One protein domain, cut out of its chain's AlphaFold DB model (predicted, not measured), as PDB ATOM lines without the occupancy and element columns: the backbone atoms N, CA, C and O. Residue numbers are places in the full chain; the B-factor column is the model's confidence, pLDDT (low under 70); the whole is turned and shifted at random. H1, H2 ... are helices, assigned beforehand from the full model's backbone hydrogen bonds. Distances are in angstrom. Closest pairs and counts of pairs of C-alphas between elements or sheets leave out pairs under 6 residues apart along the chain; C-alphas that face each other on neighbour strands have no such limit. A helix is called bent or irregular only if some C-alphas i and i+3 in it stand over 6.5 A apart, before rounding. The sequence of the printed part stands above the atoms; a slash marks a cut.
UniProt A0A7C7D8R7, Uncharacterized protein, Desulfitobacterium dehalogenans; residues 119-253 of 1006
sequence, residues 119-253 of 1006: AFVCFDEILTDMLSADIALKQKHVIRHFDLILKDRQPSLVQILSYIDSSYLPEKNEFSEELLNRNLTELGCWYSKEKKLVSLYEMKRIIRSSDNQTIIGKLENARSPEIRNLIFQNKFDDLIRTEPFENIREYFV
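Overview. This is residues 119 to 253 of the 1006 residues of an uncharacterized protein of Desulfitobacterium dehalogenans (UniProt A0A7C7D8R7). This is an elongated run of short helices with few contacts: in the middle H3 and H6 lie side by side, with the hairpin of H4 and H5 next to H3, H1 and H2 are at one end, and H7, H8, H9 and H10 make a loose ring at the other. The printed part has 135 residues with ten named helices, H1 to H10 in order along the chain, and no named strand; the class is all helix, and the helix packing is mostly aligned, helices that touch being mostly at a shallow tilt. It is compact, with a radius of gyration of the C-alphas of 16.2 A, though its spans of 52 by 26 by 24 A make it only just elongated.

Arrangement. H3, residues 140 to 153, touches H6, residues 200 to 209, at a shallow tilt of 25 degrees, the same way; their closest C-alphas, of Arg 153 and Ile 207, are 6.8 A apart. H3 is close to but not clearly touching H5, residues 177 to 187, with the C-alphas of Val 142 and Glu 177 closest at 7.9 A. H5 and H4, residues 157 to 167, form a helical hairpin and touch at a shallow tilt of 27 degrees, opposite ways, closest at the C-alphas of Ser 167 and Leu 179, 4.9 A. H1, residues 119 to 128, is near H3 and near H2, residues 133 to 138. H7, residues 212 to 219, and H8, residues 225 to 232, form a helical hairpin and touch at a shallow tilt of 32 degrees, only just short of steep, with the C-alphas of Leu 219 and Arg 228 closest at 7.2 A. H7 and H10, residues 245 to 252, only just touch, with 3 pairs of C-alphas within 8 A, the closest those of Lys 218 and Phe 252 at 6.8 A. H9, residues 236 to 242, is close to but not clearly touching H5, with the C-alphas of Thr 185 and Arg 241 closest at 5.9 A. Every O i to N i+4 pair is within hydrogen-bond range in H1, H3, H4, H6, H7, H8 and H9, against 1 of 2 in H2, 3 of 7 in H5 and 1 of 4 in H10; for O i to N i+3 it is 4 of 8 in H5 and 3 of 5 in H10.

Along the chain. H1 begins at C-alpha 119 at (-15.152, 1.490, 220.483), and H10 ends at C-alpha 252 at (3.037, -10.423, 244.697). H3, the longest helix, measures 20.0 A from first to last C-alpha, H5 15.8 A and H4 15.4 A. H5 and H10 are irregular: C-alphas 182 and 185 are 7.2 A apart, and C-alphas 247 and 250 are 7.1 A apart.

Size, cuts and confidence. The two C-alphas farthest apart, of Ala 133 and Pro 225, are 52.1 A apart. The printed part has no cut. The link from H5 to H6, residues 188 to 199, is long. The mean pLDDT of the printed part is 71.6, and 55 residues are under 70, among them residues 127 to 141 and 212 to 239.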
ATOM      1  N   ALA A 119     -14.731   1.370 219.091       68.12
ATOM      2  CA  ALA A 119     -15.152   1.490 220.483       68.12
ATOM      3  C   ALA A 119     -14.821   2.891 221.001       68.12
ATOM      4  O   ALA A 119     -15.673   3.557 221.590       68.12
ATOM      5  N   PHE A 120     -13.607   3.365 220.704       67.62
ATOM      6  CA  PHE A 120     -13.152   4.675 221.146       67.62
ATOM      7  C   PHE A 120     -13.970   5.813 220.535       67.62
ATOM      8  O   PHE A 120     -14.338   6.721 221.261       67.62
ATOM      9  N   VAL A 121     -14.339   5.753 219.250       69.38
ATOM     10  CA  VAL A 121     -15.203   6.782 218.630       69.38
ATOM     11  C   VAL A 121     -16.589   6.830 219.291       69.38
ATOM     12  O   VAL A 121     -17.143   7.908 219.487       69.38
ATOM     13  N   CYS A 122     -17.144   5.682 219.694       73.81
ATOM     14  CA  CYS A 122     -18.423   5.644 220.413       73.81
ATOM     15  C   CYS A 122     -18.300   6.195 221.838       73.81
ATOM     16  O   CYS A 122     -19.189   6.908 222.303       73.81
ATOM     17  N   PHE A 123     -17.202   5.884 222.534       71.38
ATOM     18  CA  PHE A 123     -16.913   6.497 223.827       71.38
ATOM     19  C   PHE A 123     -16.622   7.986 223.695       71.38
ATOM     20  O   PHE A 123     -17.067   8.732 224.550       71.38
ATOM     21  N   ASP A 124     -15.957   8.436 222.633       65.75
ATOM     22  CA  ASP A 124     -15.675   9.848 222.380       65.75
ATOM     23  C   ASP A 124     -16.975  10.632 222.185       65.75
ATOM     24  O   ASP A 124     -17.116  11.702 222.759       65.75
ATOM     25  N   GLU A 125     -17.991  10.088 221.507       67.44
ATOM     26  CA  GLU A 125     -19.320  10.723 221.447       67.44
ATOM     27  C   GLU A 125     -19.993  10.808 222.835       67.44
ATOM     28  O   GLU A 125     -20.538  11.850 223.199       67.44
ATOM     29  N   ILE A 126     -19.898   9.755 223.653       70.62
ATOM     30  CA  ILE A 126     -20.437   9.736 225.030       70.62
ATOM     31  C   ILE A 126     -19.669  10.690 225.956       70.62
ATOM     32  O   ILE A 126     -20.256  11.316 226.840       70.62
ATOM     33  N   LEU A 127     -18.355  10.791 225.768       65.75
ATOM     34  CA  LEU A 127     -17.449  11.641 226.529       65.75
ATOM     35  C   LEU A 127     -17.533  13.095 226.070       65.75
ATOM     36  O   LEU A 127     -17.420  13.968 226.915       65.75
ATOM     37  N   THR A 128     -17.797  13.377 224.795       62.66
ATOM     38  CA  THR A 128     -18.005  14.732 224.251       62.66
ATOM     39  C   THR A 128     -19.331  15.328 224.730       62.66
ATOM     40  O   THR A 128     -19.415  16.529 224.975       62.66
ATOM     41  N   ASP A 129     -20.348  14.493 224.967       63.44
ATOM     42  CA  ASP A 129     -21.566  14.896 225.685       63.44
ATOM     43  C   ASP A 129     -21.293  15.265 227.161       63.44
ATOM     44  O   ASP A 129     -22.086  15.978 227.782       63.44
ATOM     45  N   MET A 130     -20.186  14.786 227.745       61.97
ATOM     46  CA  MET A 130     -19.794  15.049 229.136       61.97
ATOM     47  C   MET A 130     -18.713  16.128 229.281       61.97
ATOM     48  O   MET A 130     -18.729  16.884 230.242       61.97
ATOM     49  N   LEU A 131     -17.765  16.222 228.355       62.50
ATOM     50  CA  LEU A 131     -16.563  17.044 228.445       62.50
ATOM     51  C   LEU A 131     -16.548  18.079 227.320       62.50
ATOM     52  O   LEU A 131     -16.783  17.758 226.160       62.50
ATOM     53  N   SER A 132     -16.192  19.326 227.631       60.41
ATOM     54  CA  SER A 132     -15.883  20.306 226.585       60.41
ATOM     55  C   SER A 132     -14.541  19.977 225.907       60.41
ATOM     56  O   SER A 132     -13.628  19.432 226.534       60.41
ATOM     57  N   ALA A 133     -14.394  20.340 224.628       57.44
ATOM     58  CA  ALA A 133     -13.220  20.009 223.806       57.44
ATOM     59  C   ALA A 133     -11.867  20.445 224.423       57.44
ATOM     60  O   ALA A 133     -10.867  19.735 224.301       57.44
ATOM     61  N   ASP A 134     -11.839  21.566 225.153       56.06
ATOM     62  CA  ASP A 134     -10.640  22.070 225.843       56.06
ATOM     63  C   ASP A 134     -10.219  21.217 227.056       56.06
ATOM     64  O   ASP A 134      -9.047  21.213 227.445       56.06
ATOM     65  N   ILE A 135     -11.158  20.494 227.673       62.38
ATOM     66  CA  ILE A 135     -10.905  19.633 228.837       62.38
ATOM     67  C   ILE A 135     -10.419  18.251 228.383       62.38
ATOM     68  O   ILE A 135      -9.472  17.722 228.966       62.38
ATOM     69  N   ALA A 136     -10.970  17.714 227.291       59.69
ATOM     70  CA  ALA A 136     -10.526  16.448 226.699       59.69
ATOM     71  C   ALA A 136      -9.027  16.470 226.333       59.69
ATOM     72  O   ALA A 136      -8.286  15.526 226.618       59.69
ATOM     73  N   LEU A 137      -8.539  17.598 225.802       59.94
ATOM     74  CA  LEU A 137      -7.124  17.805 225.472       59.94
ATOM     75  C   LEU A 137      -6.208  17.809 226.709       59.94
ATOM     76  O   LEU A 137      -5.063  17.356 226.633       59.94
ATOM     77  N   LYS A 138      -6.713  18.277 227.858       59.91
ATOM     78  CA  LYS A 138      -5.984  18.311 229.138       59.91
ATOM     79  C   LYS A 138      -5.966  16.963 229.864       59.91
ATOM     80  O   LYS A 138      -5.088  16.758 230.697       59.91
ATOM     81  N   GLN A 139      -6.876  16.045 229.539       67.56
ATOM     82  CA  GLN A 139      -7.011  14.735 230.196       67.56
ATOM     83  C   GLN A 139      -6.544  13.556 229.325       67.56
ATOM     84  O   GLN A 139      -6.953  12.411 229.515       67.56
ATOM     85  N   LYS A 140      -5.618  13.800 228.390       68.44
ATOM     86  CA  LYS A 140      -5.062  12.773 227.490       68.44
ATOM     87  C   LYS A 140      -4.436  11.571 228.223       68.44
ATOM     88  O   LYS A 140      -4.359  10.477 227.668       68.44
ATOM     89  N   HIS A 141      -3.969  11.753 229.457       68.25
ATOM     90  CA  HIS A 141      -3.449  10.674 230.305       68.25
ATOM     91  C   HIS A 141      -4.547   9.760 230.863       68.25
ATOM     92  O   HIS A 141      -4.302   8.564 230.988       68.25
ATOM     93  N   VAL A 142      -5.745  10.291 231.124       71.25
ATOM     94  CA  VAL A 142      -6.932   9.515 231.526       71.25
ATOM     95  C   VAL A 142      -7.420   8.653 230.361       71.25
ATOM     96  O   VAL A 142      -7.706   7.474 230.535       71.25
ATOM     97  N   ILE A 143      -7.402   9.201 229.144       69.25
ATOM     98  CA  ILE A 143      -7.715   8.455 227.914       69.25
ATOM     99  C   ILE A 143      -6.797   7.233 227.756       69.25
ATOM    100  O   ILE A 143      -7.271   6.111 227.619       69.25
ATOM    101  N   ARG A 144      -5.477   7.422 227.898       70.06
ATOM    102  CA  ARG A 144      -4.502   6.314 227.856       70.06
ATOM    103  C   ARG A 144      -4.712   5.272 228.957       70.06
ATOM    104  O   ARG A 144      -4.293   4.127 228.798       70.06
ATOM    105  N   HIS A 145      -5.296   5.673 230.083       76.00
ATOM    106  CA  HIS A 145      -5.626   4.775 231.182       76.00
ATOM    107  C   HIS A 145      -6.820   3.879 230.817       76.00
ATOM    108  O   HIS A 145      -6.743   2.666 231.006       76.00
ATOM    109  N   PHE A 146      -7.866   4.437 230.198       75.56
ATOM    110  CA  PHE A 146      -8.978   3.654 229.650       75.56
ATOM    111  C   PHE A 146      -8.535   2.712 228.522       75.56
ATOM    112  O   PHE A 146      -8.923   1.544 228.534       75.56
ATOM    113  N   ASP A 147      -7.664   3.164 227.613       71.25
ATOM    114  CA  ASP A 147      -7.121   2.325 226.529       71.25
ATOM    115  C   ASP A 147      -6.443   1.058 227.072       71.25
ATOM    116  O   ASP A 147      -6.605  -0.041 226.537       71.25
ATOM    117  N   LEU A 148      -5.679   1.203 228.158       74.31
ATOM    118  CA  LEU A 148      -4.952   0.104 228.786       74.31
ATOM    119  C   LEU A 148      -5.891  -0.892 229.476       74.31
ATOM    120  O   LEU A 148      -5.672  -2.097 229.378       74.31
ATOM    121  N   ILE A 149      -6.951  -0.402 230.122       77.19
ATOM    122  CA  ILE A 149      -7.998  -1.238 230.727       77.19
ATOM    123  C   ILE A 149      -8.733  -2.042 229.650       77.19
ATOM    124  O   ILE A 149      -8.893  -3.256 229.784       77.19
ATOM    125  N   LEU A 150      -9.160  -1.381 228.572       73.56
ATOM    126  CA  LEU A 150      -9.883  -2.027 227.476       73.56
ATOM    127  C   LEU A 150      -9.030  -3.105 226.797       73.56
ATOM    128  O   LEU A 150      -9.548  -4.168 226.458       73.56
ATOM    129  N   LYS A 151      -7.718  -2.866 226.662       71.12
ATOM    130  CA  LYS A 151      -6.780  -3.806 226.042       71.12
ATOM    131  C   LYS A 151      -6.442  -5.013 226.920       71.12
ATOM    132  O   LYS A 151      -6.472  -6.136 226.425       71.12
ATOM    133  N   ASP A 152      -6.101  -4.788 228.190       70.00
ATOM    134  CA  ASP A 152      -5.516  -5.832 229.045       70.00
ATOM    135  C   ASP A 152      -6.561  -6.550 229.934       70.00
ATOM    136  O   ASP A 152      -6.273  -7.642 230.422       70.00
ATOM    137  N   ARG A 153      -7.767  -5.985 230.153       71.62
ATOM    138  CA  ARG A 153      -8.817  -6.575 231.023       71.62
ATOM    139  C   ARG A 153     -10.082  -7.038 230.289       71.62
ATOM    140  O   ARG A 153     -10.737  -7.945 230.793       71.62
ATOM    141  N   GLN A 154     -10.428  -6.428 229.150       72.00
ATOM    142  CA  GLN A 154     -11.681  -6.672 228.405       72.00
ATOM    143  C   GLN A 154     -12.956  -6.653 229.291       72.00
ATOM    144  O   GLN A 154     -13.651  -7.667 229.404       72.00
ATOM    145  N   PRO A 155     -13.271  -5.528 229.967       75.44
ATOM    146  CA  PRO A 155     -14.471  -5.421 230.802       75.44
ATOM    147  C   PRO A 155     -15.760  -5.434 229.965       75.44
ATOM    148  O   PRO A 155     -15.748  -5.103 228.781       75.44
ATOM    149  N   SER A 156     -16.898  -5.751 230.588       78.25
ATOM    150  CA  SER A 156     -18.196  -5.625 229.915       78.25
ATOM    151  C   SER A 156     -18.590  -4.151 229.711       78.25
ATOM    152  O   SER A 156     -18.139  -3.267 230.447       78.25
ATOM    153  N   LEU A 157     -19.461  -3.860 228.731       79.19
ATOM    154  CA  LEU A 157     -19.930  -2.488 228.463       79.19
ATOM    155  C   LEU A 157     -20.591  -1.859 229.704       79.19
ATOM    156  O   LEU A 157     -20.455  -0.663 229.950       79.19
ATOM    157  N   VAL A 158     -21.288  -2.664 230.507       80.56
ATOM    158  CA  VAL A 158     -21.908  -2.203 231.754       80.56
ATOM    159  C   VAL A 158     -20.836  -1.787 232.758       80.56
ATOM    160  O   VAL A 158     -20.919  -0.691 233.305       80.56
ATOM    161  N   GLN A 159     -19.816  -2.626 232.956       81.31
ATOM    162  CA  GLN A 159     -18.739  -2.385 233.919       81.31
ATOM    163  C   GLN A 159     -17.924  -1.138 233.571       81.31
ATOM    164  O   GLN A 159     -17.652  -0.321 234.446       81.31
ATOM    165  N   ILE A 160     -17.568  -0.958 232.294       82.25
ATOM    166  CA  ILE A 160     -16.788   0.213 231.874       82.25
ATOM    167  C   ILE A 160     -17.601   1.507 231.976       82.25
ATOM    168  O   ILE A 160     -17.066   2.528 232.398       82.25
ATOM    169  N   LEU A 161     -18.901   1.476 231.658       81.38
ATOM    170  CA  LEU A 161     -19.766   2.644 231.824       81.38
ATOM    171  C   LEU A 161     -19.981   2.978 233.301       81.38
ATOM    172  O   LEU A 161     -19.907   4.146 233.660       81.38
ATOM    173  N   SER A 162     -20.174   1.981 234.169       82.44
ATOM    174  CA  SER A 162     -20.222   2.208 235.618       82.44
ATOM    175  C   SER A 162     -18.934   2.851 236.126       82.44
ATOM    176  O   SER A 162     -19.011   3.868 236.812       82.44
ATOM    177  N   TYR A 163     -17.779   2.344 235.685       86.00
ATOM    178  CA  TYR A 163     -16.465   2.881 236.041       86.00
ATOM    179  C   TYR A 163     -16.264   4.332 235.590       86.00
ATOM    180  O   TYR A 163     -15.712   5.156 236.325       86.00
ATOM    181  N   ILE A 164     -16.747   4.674 234.396       82.00
ATOM    182  CA  ILE A 164     -16.745   6.048 233.887       82.00
ATOM    183  C   ILE A 164     -17.661   6.934 234.743       82.00
ATOM    184  O   ILE A 164     -17.244   8.007 235.175       82.00
ATOM    185  N   ASP A 165     -18.888   6.493 235.023       79.62
ATOM    186  CA  ASP A 165     -19.878   7.247 235.802       79.62
ATOM    187  C   ASP A 165     -19.393   7.519 237.233       79.62
ATOM    188  O   ASP A 165     -19.543   8.633 237.736       79.62
ATOM    189  N   SER A 166     -18.814   6.510 237.888       82.31
ATOM    190  CA  SER A 166     -18.338   6.583 239.272       82.31
ATOM    191  C   SER A 166     -17.090   7.452 239.422       82.31
ATOM    192  O   SER A 166     -16.848   8.018 240.492       82.31
ATOM    193  N   SER A 167     -16.301   7.578 238.352       84.44
ATOM    194  CA  SER A 167     -15.039   8.326 238.341       84.44
ATOM    195  C   SER A 167     -15.176   9.767 237.832       84.44
ATOM    196  O   SER A 167     -14.239  10.567 237.947       84.44
ATOM    197  N   TYR A 168     -16.337  10.111 237.276       83.06
ATOM    198  CA  TYR A 168     -16.641  11.424 236.723       83.06
ATOM    199  C   TYR A 168     -17.244  12.369 237.773       83.06
ATOM    200  O   TYR A 168     -18.130  11.983 238.533       83.06
ATOM    201  N   LEU A 169     -16.803  13.632 237.794       81.25
ATOM    202  CA  LEU A 169     -17.352  14.678 238.664       81.25
ATOM    203  C   LEU A 169     -18.163  15.698 237.841       81.25
ATOM    204  O   LEU A 169     -17.575  16.624 237.276       81.25
ATOM    205  N   PRO A 170     -19.510  15.605 237.820       74.75
ATOM    206  CA  PRO A 170     -20.356  16.492 237.014       74.75
ATOM    207  C   PRO A 170     -20.212  17.976 237.362       74.75
ATOM    208  O   PRO A 170     -20.300  18.826 236.486       74.75
ATOM    209  N   GLU A 171     -19.960  18.298 238.634       75.88
ATOM    210  CA  GLU A 171     -19.827  19.681 239.116       75.88
ATOM    211  C   GLU A 171     -18.565  20.382 238.598       75.88
ATOM    212  O   GLU A 171     -18.531  21.607 238.492       75.88
ATOM    213  N   LYS A 172     -17.523  19.604 238.287       72.94
ATOM    214  CA  LYS A 172     -16.225  20.100 237.807       72.94
ATOM    215  C   LYS A 172     -15.986  19.824 236.328       72.94
ATOM    216  O   LYS A 172     -15.011  20.315 235.769       72.94
ATOM    217  N   ASN A 173     -16.885  19.066 235.709       74.38
ATOM    218  CA  ASN A 173     -16.800  18.652 234.322       74.38
ATOM    219  C   ASN A 173     -15.476  17.938 233.985       74.38
ATOM    220  O   ASN A 173     -14.882  18.197 232.939       74.38
ATOM    221  N   GLU A 174     -14.982  17.093 234.900       80.50
ATOM    222  CA  GLU A 174     -13.668  16.443 234.814       80.50
ATOM    223  C   GLU A 174     -13.664  15.054 235.485       80.50
ATOM    224  O   GLU A 174     -14.442  14.798 236.410       80.50
ATOM    225  N   PHE A 175     -12.768  14.155 235.059       81.50
ATOM    226  CA  PHE A 175     -12.479  12.923 235.806       81.50
ATOM    227  C   PHE A 175     -11.558  13.190 236.996       81.50
ATOM    228  O   PHE A 175     -10.553  13.892 236.867       81.50
ATOM    229  N   SER A 176     -11.870  12.584 238.144       84.38
ATOM    230  CA  SER A 176     -10.995  12.623 239.317       84.38
ATOM    231  C   SER A 176      -9.999  11.470 239.274       84.38
ATOM    232  O   SER A 176     -10.397  10.308 239.307       84.38
ATOM    233  N   GLU A 177      -8.702  11.781 239.262       83.31
ATOM    234  CA  GLU A 177      -7.630  10.772 239.300       83.31
ATOM    235  C   GLU A 177      -7.712   9.865 240.537       83.31
ATOM    236  O   GLU A 177      -7.477   8.662 240.448       83.31
ATOM    237  N   GLU A 178      -8.113  10.422 241.682       84.19
ATOM    238  CA  GLU A 178      -8.310   9.666 242.920       84.19
ATOM    239  C   GLU A 178      -9.506   8.705 242.814       84.19
ATOM    240  O   GLU A 178      -9.435   7.573 243.292       84.19
ATOM    241  N   LEU A 179     -10.598   9.120 242.156       85.19
ATOM    242  CA  LEU A 179     -11.754   8.241 241.946       85.19
ATOM    243  C   LEU A 179     -11.454   7.152 240.914       85.19
ATOM    244  O   LEU A 179     -11.838   6.009 241.138       85.19
ATOM    245  N   LEU A 180     -10.699   7.466 239.856       85.81
ATOM    246  CA  LEU A 180     -10.259   6.481 238.864       85.81
ATOM    247  C   LEU A 180      -9.471   5.336 239.514       85.81
ATOM    248  O   LEU A 180      -9.737   4.176 239.216       85.81
ATOM    249  N   ASN A 181      -8.559   5.636 240.441       86.50
ATOM    250  CA  ASN A 181      -7.805   4.614 241.176       86.50
ATOM    251  C   ASN A 181      -8.670   3.837 242.181       86.50
ATOM    252  O   ASN A 181      -8.480   2.633 242.378       86.50
ATOM    253  N   ARG A 182      -9.613   4.521 242.841       84.25
ATOM    254  CA  ARG A 182     -10.468   3.926 243.875       84.25
ATOM    255  C   ARG A 182     -11.540   3.001 243.292       84.25
ATOM    256  O   ARG A 182     -11.850   1.965 243.878       84.25
ATOM    257  N   ASN A 183     -12.082   3.358 242.134       87.25
ATOM    258  CA  ASN A 183     -13.201   2.656 241.511       87.25
ATOM    259  C   ASN A 183     -12.761   1.516 240.581       87.25
ATOM    260  O   ASN A 183     -13.605   0.891 239.950       87.25
ATOM    261  N   LEU A 184     -11.466   1.172 240.529       85.69
ATOM    262  CA  LEU A 184     -10.968  -0.002 239.787       85.69
ATOM    263  C   LEU A 184     -11.654  -1.318 240.192       85.69
ATOM    264  O   LEU A 184     -11.729  -2.259 239.401       85.69
ATOM    265  N   THR A 185     -12.216  -1.360 241.398       82.06
ATOM    266  CA  THR A 185     -13.040  -2.469 241.898       82.06
ATOM    267  C   THR A 185     -14.293  -2.721 241.062       82.06
ATOM    268  O   THR A 185     -14.739  -3.865 240.984       82.06
ATOM    269  N   GLU A 186     -14.822  -1.711 240.364       80.62
ATOM    270  CA  GLU A 186     -15.952  -1.864 239.436       80.62
ATOM    271  C   GLU A 186     -15.583  -2.690 238.193       80.62
ATOM    272  O   GLU A 186     -16.444  -3.318 237.578       80.62
ATOM    273  N   LEU A 187     -14.287  -2.771 237.878       80.44
ATOM    274  CA  LEU A 187     -13.713  -3.590 236.805       80.44
ATOM    275  C   LEU A 187     -13.185  -4.946 237.317       80.44
ATOM    276  O   LEU A 187     -12.492  -5.677 236.599       80.44
ATOM    277  N   GLY A 188     -13.458  -5.268 238.586       75.12
ATOM    278  CA  GLY A 188     -12.912  -6.440 239.271       75.12
ATOM    279  C   GLY A 188     -11.396  -6.373 239.470       75.12
ATOM    280  O   GLY A 188     -10.750  -7.415 239.491       75.12
ATOM    281  N   CYS A 189     -10.821  -5.169 239.554       84.56
ATOM    282  CA  CYS A 189      -9.407  -4.945 239.851       84.56
ATOM    283  C   CYS A 189      -9.234  -4.381 241.270       84.56
ATOM    284  O   CYS A 189     -10.138  -3.749 241.811       84.56
ATOM    285  N   TRP A 190      -8.064  -4.575 241.879       84.38
ATOM    286  CA  TRP A 190      -7.763  -3.966 243.174       84.38
ATOM    287  C   TRP A 190      -7.737  -2.443 243.075       84.38
ATOM    288  O   TRP A 190      -7.183  -1.885 242.127       84.38
ATOM    289  N   TYR A 191      -8.304  -1.767 244.075       86.81
ATOM    290  CA  TYR A 191      -8.216  -0.313 244.151       86.81
ATOM    291  C   TYR A 191      -6.848   0.138 244.662       86.81
ATOM    292  O   TYR A 191      -6.207  -0.552 245.457       86.81
ATOM    293  N   SER A 192      -6.419   1.323 244.236       84.00
ATOM    294  CA  SER A 192      -5.210   1.982 244.739       84.00
ATOM    295  C   SER A 192      -5.574   3.173 245.625       84.00
ATOM    296  O   SER A 192      -6.556   3.876 245.375       84.00
ATOM    297  N   LYS A 193      -4.774   3.408 246.674       83.50
ATOM    298  CA  LYS A 193      -4.895   4.587 247.557       83.50
ATOM    299  C   LYS A 193      -4.171   5.824 247.012       83.50
ATOM    300  O   LYS A 193      -4.155   6.864 247.677       83.50
ATOM    301  N   GLU A 194      -3.537   5.732 245.844       81.75
ATOM    302  CA  GLU A 194      -2.814   6.854 245.257       81.75
ATOM    303  C   GLU A 194      -3.765   8.001 244.879       81.75
ATOM    304  O   GLU A 194      -4.786   7.811 244.220       81.75
ATOM    305  N   LYS A 195      -3.405   9.226 245.284       78.31
ATOM    306  CA  LYS A 195      -4.170  10.447 244.962       78.31
ATOM    307  C   LYS A 195      -3.992  10.917 243.519       78.31
ATOM    308  O   LYS A 195      -4.783  11.717 243.035       78.31
ATOM    309  N   LYS A 196      -2.906  10.487 242.878       82.62
ATOM    310  CA  LYS A 196      -2.612  10.728 241.464       82.62
ATOM    311  C   LYS A 196      -2.836   9.442 240.700       82.62
ATOM    312  O   LYS A 196      -2.647   8.373 241.271       82.62
ATOM    313  N   LEU A 197      -3.181   9.553 239.425       82.75
ATOM    314  CA  LEU A 197      -3.437   8.388 238.588       82.75
ATOM    315  C   LEU A 197      -2.215   7.460 238.572       82.75
ATOM    316  O   LEU A 197      -1.097   7.915 238.302       82.75
ATOM    317  N   VAL A 198      -2.431   6.172 238.854       83.81
ATOM    318  CA  VAL A 198      -1.343   5.186 238.873       83.81
ATOM    319  C   VAL A 198      -0.631   5.140 237.518       83.81
ATOM    320  O   VAL A 198      -1.245   5.288 236.455       83.81
ATOM    321  N   SER A 199       0.690   4.933 237.531       80.69
ATOM    322  CA  SER A 199       1.454   4.844 236.280       80.69
ATOM    323  C   SER A 199       0.948   3.685 235.412       80.69
ATOM    324  O   SER A 199       0.495   2.669 235.931       80.69
ATOM    325  N   LEU A 200       1.072   3.783 234.081       76.50
ATOM    326  CA  LEU A 200       0.641   2.703 233.174       76.50
ATOM    327  C   LEU A 200       1.297   1.352 233.521       76.50
ATOM    328  O   LEU A 200       0.686   0.302 233.343       76.50
ATOM    329  N   TYR A 201       2.530   1.371 234.036       75.12
ATOM    330  CA  TYR A 201       3.225   0.175 234.512       75.12
ATOM    331  C   TYR A 201       2.593  -0.400 235.789       75.12
ATOM    332  O   TYR A 201       2.332  -1.601 235.862       75.12
ATOM    333  N   GLU A 202       2.324   0.457 236.777       77.31
ATOM    334  CA  GLU A 202       1.649   0.083 238.026       77.31
ATOM    335  C   GLU A 202       0.251  -0.476 237.728       77.31
ATOM    336  O   GLU A 202      -0.125  -1.513 238.259       77.31
ATOM    337  N   MET A 203      -0.467   0.142 236.789       78.69
ATOM    338  CA  MET A 203      -1.794  -0.276 236.352       78.69
ATOM    339  C   MET A 203      -1.786  -1.666 235.706       78.69
ATOM    340  O   MET A 203      -2.585  -2.521 236.075       78.69
ATOM    341  N   LYS A 204      -0.826  -1.952 234.810       78.94
ATOM    342  CA  LYS A 204      -0.637  -3.316 234.273       78.94
ATOM    343  C   LYS A 204      -0.356  -4.330 235.369       78.94
ATOM    344  O   LYS A 204      -0.782  -5.479 235.274       78.94
ATOM    345  N   ARG A 205       0.391  -3.924 236.394       78.12
ATOM    346  CA  ARG A 205       0.694  -4.782 237.536       78.12
ATOM    347  C   ARG A 205      -0.557  -5.046 238.371       78.12
ATOM    348  O   ARG A 205      -0.772  -6.202 238.707       78.12
ATOM    349  N   ILE A 206      -1.378  -4.029 238.634       80.38
ATOM    350  CA  ILE A 206      -2.675  -4.166 239.311       80.38
ATOM    351  C   ILE A 206      -3.572  -5.127 238.525       80.38
ATOM    352  O   ILE A 206      -4.003  -6.123 239.091       80.38
ATOM    353  N   ILE A 207      -3.761  -4.908 237.217       79.38
ATOM    354  CA  ILE A 207      -4.596  -5.768 236.356       79.38
ATOM    355  C   ILE A 207      -4.117  -7.227 236.387       79.38
ATOM    356  O   ILE A 207      -4.919  -8.125 236.622       79.38
ATOM    357  N   ARG A 208      -2.811  -7.477 236.200       76.62
ATOM    358  CA  ARG A 208      -2.240  -8.838 236.240       76.62
ATOM    359  C   ARG A 208      -2.371  -9.483 237.611       76.62
ATOM    360  O   ARG A 208      -2.661 -10.666 237.710       76.62
ATOM    361  N   SER A 209      -2.117  -8.720 238.668       74.00
ATOM    362  CA  SER A 209      -2.239  -9.222 240.030       74.00
ATOM    363  C   SER A 209      -3.685  -9.523 240.394       74.00
ATOM    364  O   SER A 209      -3.875 -10.447 241.164       74.00
ATOM    365  N   SER A 210      -4.658  -8.802 239.824       72.56
ATOM    366  CA  SER A 210      -6.110  -8.991 239.973       72.56
ATOM    367  C   SER A 210      -6.707 -10.155 239.181       72.56
ATOM    368  O   SER A 210      -7.911 -10.383 239.270       72.56
ATOM    369  N   ASP A 211      -5.906 -10.897 238.418       73.81
ATOM    370  CA  ASP A 211      -6.390 -12.077 237.712       73.81
ATOM    371  C   ASP A 211      -6.534 -13.281 238.655       73.81
ATOM    372  O   ASP A 211      -5.593 -13.648 239.361       73.81
ATOM    373  N   ASN A 212      -7.701 -13.931 238.640       65.00
ATOM    374  CA  ASN A 212      -8.058 -15.014 239.564       65.00
ATOM    375  C   ASN A 212      -7.029 -16.155 239.561       65.00
ATOM    376  O   ASN A 212      -6.720 -16.695 240.621       65.00
ATOM    377  N   GLN A 213      -6.447 -16.487 238.405       61.69
ATOM    378  CA  GLN A 213      -5.403 -17.514 238.305       61.69
ATOM    379  C   GLN A 213      -4.090 -17.075 238.970       61.69
ATOM    380  O   GLN A 213      -3.480 -17.836 239.724       61.69
ATOM    381  N   THR A 214      -3.686 -15.819 238.763       64.31
ATOM    382  CA  THR A 214      -2.484 -15.233 239.379       64.31
ATOM    383  C   THR A 214      -2.627 -15.110 240.900       64.31
ATOM    384  O   THR A 214      -1.657 -15.312 241.635       64.31
ATOM    385  N   ILE A 215      -3.836 -14.802 241.378       63.97
ATOM    386  CA  ILE A 215      -4.180 -14.722 242.801       63.97
ATOM    387  C   ILE A 215      -4.048 -16.100 243.455       63.97
ATOM    388  O   ILE A 215      -3.362 -16.222 244.468       63.97
ATOM    389  N   ILE A 216      -4.654 -17.138 242.869       60.88
ATOM    390  CA  ILE A 216      -4.633 -18.500 243.421       60.88
ATOM    391  C   ILE A 216      -3.193 -19.033 243.483       60.88
ATOM    392  O   ILE A 216      -2.716 -19.363 244.570       60.88
ATOM    393  N   GLY A 217      -2.449 -18.997 242.371       60.50
ATOM    394  CA  GLY A 217      -1.096 -19.571 242.312       60.50
ATOM    395  C   GLY A 217      -0.060 -18.879 243.213       60.50
ATOM    396  O   GLY A 217       0.889 -19.506 243.687       60.50
ATOM    397  N   LYS A 218      -0.225 -17.580 243.501       61.12
ATOM    398  CA  LYS A 218       0.697 -16.844 244.389       61.12
ATOM    399  C   LYS A 218       0.274 -16.865 245.855       61.12
ATOM    400  O   LYS A 218       1.145 -16.852 246.723       61.12
ATOM    401  N   LEU A 219      -1.025 -16.932 246.150       57.03
ATOM    402  CA  LEU A 219      -1.520 -16.958 247.529       57.03
ATOM    403  C   LEU A 219      -1.541 -18.363 248.153       57.03
ATOM    404  O   LEU A 219      -1.459 -18.463 249.377       57.03
ATOM    405  N   GLU A 220      -1.541 -19.450 247.371       55.38
ATOM    406  CA  GLU A 220      -1.298 -20.814 247.891       55.38
ATOM    407  C   GLU A 220       0.066 -20.928 248.602       55.38
ATOM    408  O   GLU A 220       0.208 -21.584 249.647       55.38
ATOM    409  N   ASN A 221       1.045 -20.174 248.094       53.09
ATOM    410  CA  ASN A 221       2.398 -20.050 248.629       53.09
ATOM    411  C   ASN A 221       2.532 -19.002 249.753       53.09
ATOM    412  O   ASN A 221       3.601 -18.876 250.358       53.09
ATOM    413  N   ALA A 222       1.471 -18.251 250.077       53.09
ATOM    414  CA  ALA A 222       1.515 -17.247 251.135       53.09
ATOM    415  C   ALA A 222       1.548 -17.908 252.526       53.09
ATOM    416  O   ALA A 222       0.714 -18.747 252.868       53.09
ATOM    417  N   ARG A 223       2.502 -17.491 253.370       49.75
ATOM    418  CA  ARG A 223       2.676 -17.995 254.750       49.75
ATOM    419  C   ARG A 223       1.646 -17.450 255.757       49.75
ATOM    420  O   ARG A 223       1.683 -17.851 256.916       49.75
ATOM    421  N   SER A 224       0.746 -16.549 255.347       53.84
ATOM    422  CA  SER A 224      -0.259 -15.950 256.240       53.84
ATOM    423  C   SER A 224      -1.515 -16.839 256.372       53.84
ATOM    424  O   SER A 224      -2.166 -17.117 255.360       53.84
ATOM    425  N   PRO A 225      -1.906 -17.260 257.594       57.06
ATOM    426  CA  PRO A 225      -3.091 -18.095 257.830       57.06
ATOM    427  C   PRO A 225      -4.417 -17.412 257.455       57.06
ATOM    428  O   PRO A 225      -5.371 -18.078 257.054       57.06
ATOM    429  N   GLU A 226      -4.481 -16.085 257.576       57.50
ATOM    430  CA  GLU A 226      -5.692 -15.287 257.340       57.50
ATOM    431  C   GLU A 226      -6.067 -15.263 255.852       57.50
ATOM    432  O   GLU A 226      -7.235 -15.420 255.501       57.50
ATOM    433  N   ILE A 227      -5.064 -15.173 254.972       56.88
ATOM    434  CA  ILE A 227      -5.257 -15.167 253.519       56.88
ATOM    435  C   ILE A 227      -5.615 -16.573 253.012       56.88
ATOM    436  O   ILE A 227      -6.518 -16.713 252.189       56.88
ATOM    437  N   ARG A 228      -5.002 -17.633 253.566       59.06
ATOM    438  CA  ARG A 228      -5.386 -19.026 253.259       59.06
ATOM    439  C   ARG A 228      -6.841 -19.323 253.615       59.06
ATOM    440  O   ARG A 228      -7.542 -19.939 252.819       59.06
ATOM    441  N   ASN A 229      -7.326 -18.848 254.762       59.88
ATOM    442  CA  ASN A 229      -8.727 -19.040 255.151       59.88
ATOM    443  C   ASN A 229      -9.718 -18.349 254.199       59.88
ATOM    444  O   ASN A 229     -10.829 -18.848 254.022       59.88
ATOM    445  N   LEU A 230      -9.333 -17.239 253.562       56.50
ATOM    446  CA  LEU A 230     -10.165 -16.552 252.569       56.50
ATOM    447  C   LEU A 230     -10.172 -17.273 251.208       56.50
ATOM    448  O   LEU A 230     -11.227 -17.335 250.574       56.50
ATOM    449  N   ILE A 231      -9.048 -17.895 250.819       56.34
ATOM    450  CA  ILE A 231      -8.940 -18.783 249.643       56.34
ATOM    451  C   ILE A 231      -9.881 -19.986 249.789       56.34
ATOM    452  O   ILE A 231     -10.676 -20.259 248.894       56.34
ATOM    453  N   PHE A 232      -9.865 -20.657 250.947       56.44
ATOM    454  CA  PHE A 232     -10.735 -21.813 251.213       56.44
ATOM    455  C   PHE A 232     -12.236 -21.477 251.213       56.44
ATOM    456  O   PHE A 232     -13.061 -22.367 251.021       56.44
ATOM    457  N   GLN A 233     -12.606 -20.210 251.424       58.84
ATOM    458  CA  GLN A 233     -14.003 -19.765 251.452       58.84
ATOM    459  C   GLN A 233     -14.512 -19.214 250.110       58.84
ATOM    460  O   GLN A 233     -15.680 -18.833 250.046       58.84
ATOM    461  N   ASN A 234     -13.688 -19.167 249.050       57.12
ATOM    462  CA  ASN A 234     -14.050 -18.595 247.741       57.12
ATOM    463  C   ASN A 234     -14.560 -17.134 247.804       57.12
ATOM    464  O   ASN A 234     -15.391 -16.718 247.000       57.12
ATOM    465  N   LYS A 235     -14.051 -16.323 248.743       64.75
ATOM    466  CA  LYS A 235     -14.455 -14.911 248.935       64.75
ATOM    467  C   LYS A 235     -13.434 -13.910 248.375       64.75
ATOM    468  O   LYS A 235     -13.095 -12.923 249.024       64.75
ATOM    469  N   PHE A 236     -12.911 -14.164 247.176       66.56
ATOM    470  CA  PHE A 236     -11.903 -13.294 246.547       66.56
ATOM    471  C   PHE A 236     -12.448 -11.910 246.174       66.56
ATOM    472  O   PHE A 236     -11.751 -10.912 246.348       66.56
ATOM    473  N   ASP A 237     -13.710 -11.835 245.747       64.69
ATOM    474  CA  ASP A 237     -14.366 -10.566 245.411       64.69
ATOM    475  C   ASP A 237     -14.473  -9.632 246.622       64.69
ATOM    476  O   ASP A 237     -14.326  -8.415 246.488       64.69
ATOM    477  N   ASP A 238     -14.681 -10.192 247.818       68.31
ATOM    478  CA  ASP A 238     -14.714  -9.416 249.056       68.31
ATOM    479  C   ASP A 238     -13.326  -8.837 249.368       68.31
ATOM    480  O   ASP A 238     -13.219  -7.671 249.748       68.31
ATOM    481  N   LEU A 239     -12.257  -9.610 249.141       68.88
ATOM    482  CA  LEU A 239     -10.867  -9.180 249.341       68.88
ATOM    483  C   LEU A 239     -10.467  -8.048 248.375       68.88
ATOM    484  O   LEU A 239      -9.880  -7.056 248.804       68.88
ATOM    485  N   ILE A 240     -10.825  -8.165 247.090       71.44
ATOM    486  CA  ILE A 240     -10.581  -7.134 246.063       71.44
ATOM    487  C   ILE A 240     -11.277  -5.812 246.414       71.44
ATOM    488  O   ILE A 240     -10.731  -4.733 246.178       71.44
ATOM    489  N   ARG A 241     -12.471  -5.883 247.011       70.38
ATOM    490  CA  ARG A 241     -13.277  -4.709 247.380       70.38
ATOM    491  C   ARG A 241     -12.848  -4.042 248.687       70.38
ATOM    492  O   ARG A 241     -13.154  -2.869 248.886       70.38
ATOM    493  N   THR A 242     -12.197  -4.776 249.587       72.69
ATOM    494  CA  THR A 242     -11.907  -4.314 250.957       72.69
ATOM    495  C   THR A 242     -10.469  -3.849 251.138       72.69
ATOM    496  O   THR A 242     -10.239  -2.762 251.676       72.69
ATOM    497  N   GLU A 243      -9.503  -4.606 250.626       76.75
ATOM    498  CA  GLU A 243      -8.082  -4.308 250.793       76.75
ATOM    499  C   GLU A 243      -7.511  -3.556 249.581       76.75
ATOM    500  O   GLU A 243      -7.826  -3.900 248.447       76.75
ATOM    501  N   PRO A 244      -6.671  -2.529 249.784       80.75
ATOM    502  CA  PRO A 244      -6.022  -1.800 248.700       80.75
ATOM    503  C   PRO A 244      -4.849  -2.600 248.111       80.75
ATOM    504  O   PRO A 244      -4.199  -3.384 248.810       80.75
ATOM    505  N   PHE A 245      -4.504  -2.335 246.849       80.62
ATOM    506  CA  PHE A 245      -3.403  -3.019 246.169       80.62
ATOM    507  C   PHE A 245      -2.067  -2.884 246.910       80.62
ATOM    508  O   PHE A 245      -1.283  -3.830 246.962       80.62
ATOM    509  N   GLU A 246      -1.792  -1.731 247.518       81.25
ATOM    510  CA  GLU A 246      -0.517  -1.469 248.187       81.25
ATOM    511  C   GLU A 246      -0.275  -2.409 249.375       81.25
ATOM    512  O   GLU A 246       0.863  -2.822 249.591       81.25
ATOM    513  N   ASN A 247      -1.335  -2.799 250.095       74.75
ATOM    514  CA  ASN A 247      -1.246  -3.701 251.247       74.75
ATOM    515  C   ASN A 247      -0.915  -5.137 250.829       74.75
ATOM    516  O   ASN A 247      -0.251  -5.869 251.560       74.75
ATOM    517  N   ILE A 248      -1.392  -5.550 249.655       67.81
ATOM    518  CA  ILE A 248      -1.204  -6.917 249.163       67.81
ATOM    519  C   ILE A 248      -0.001  -7.049 248.226       67.81
ATOM    520  O   ILE A 248       0.458  -8.160 247.965       67.81
ATOM    521  N   ARG A 249       0.533  -5.929 247.720       68.12
ATOM    522  CA  ARG A 249       1.608  -5.884 246.720       68.12
ATOM    523  C   ARG A 249       2.824  -6.708 247.129       68.12
ATOM    524  O   ARG A 249       3.423  -7.336 246.258       68.12
ATOM    525  N   GLU A 250       3.178  -6.714 248.412       59.69
ATOM    526  CA  GLU A 250       4.322  -7.458 248.957       59.69
ATOM    527  C   GLU A 250       4.184  -8.975 248.767       59.69
ATOM    528  O   GLU A 250       5.174  -9.634 248.461       59.69
ATOM    529  N   TYR A 251       2.962  -9.517 248.800       59.72
ATOM    530  CA  TYR A 251       2.699 -10.934 248.511       59.72
ATOM    531  C   TYR A 251       2.855 -11.279 247.022       59.72
ATOM    532  O   TYR A 251       3.018 -12.444 246.664       59.72
ATOM    533  N   PHE A 252       2.842 -10.272 246.141       56.38
ATOM    534  CA  PHE A 252       3.037 -10.423 244.697       56.38
ATOM    535  C   PHE A 252       4.451 -10.025 244.230       56.38
ATOM    536  O   PHE A 252       4.719 -10.052 243.021       56.38
ATOM    537  N   VAL A 253       5.357  -9.638 245.140       47.84
ATOM    538  CA  VAL A 253       6.785  -9.428 244.847       47.84
ATOM    539  C   VAL A 253       7.475 -10.792 244.871       47.84
ATOM    540  O   VAL A 253       7.722 -11.351 245.932       47.84
TER     541      VAL A 253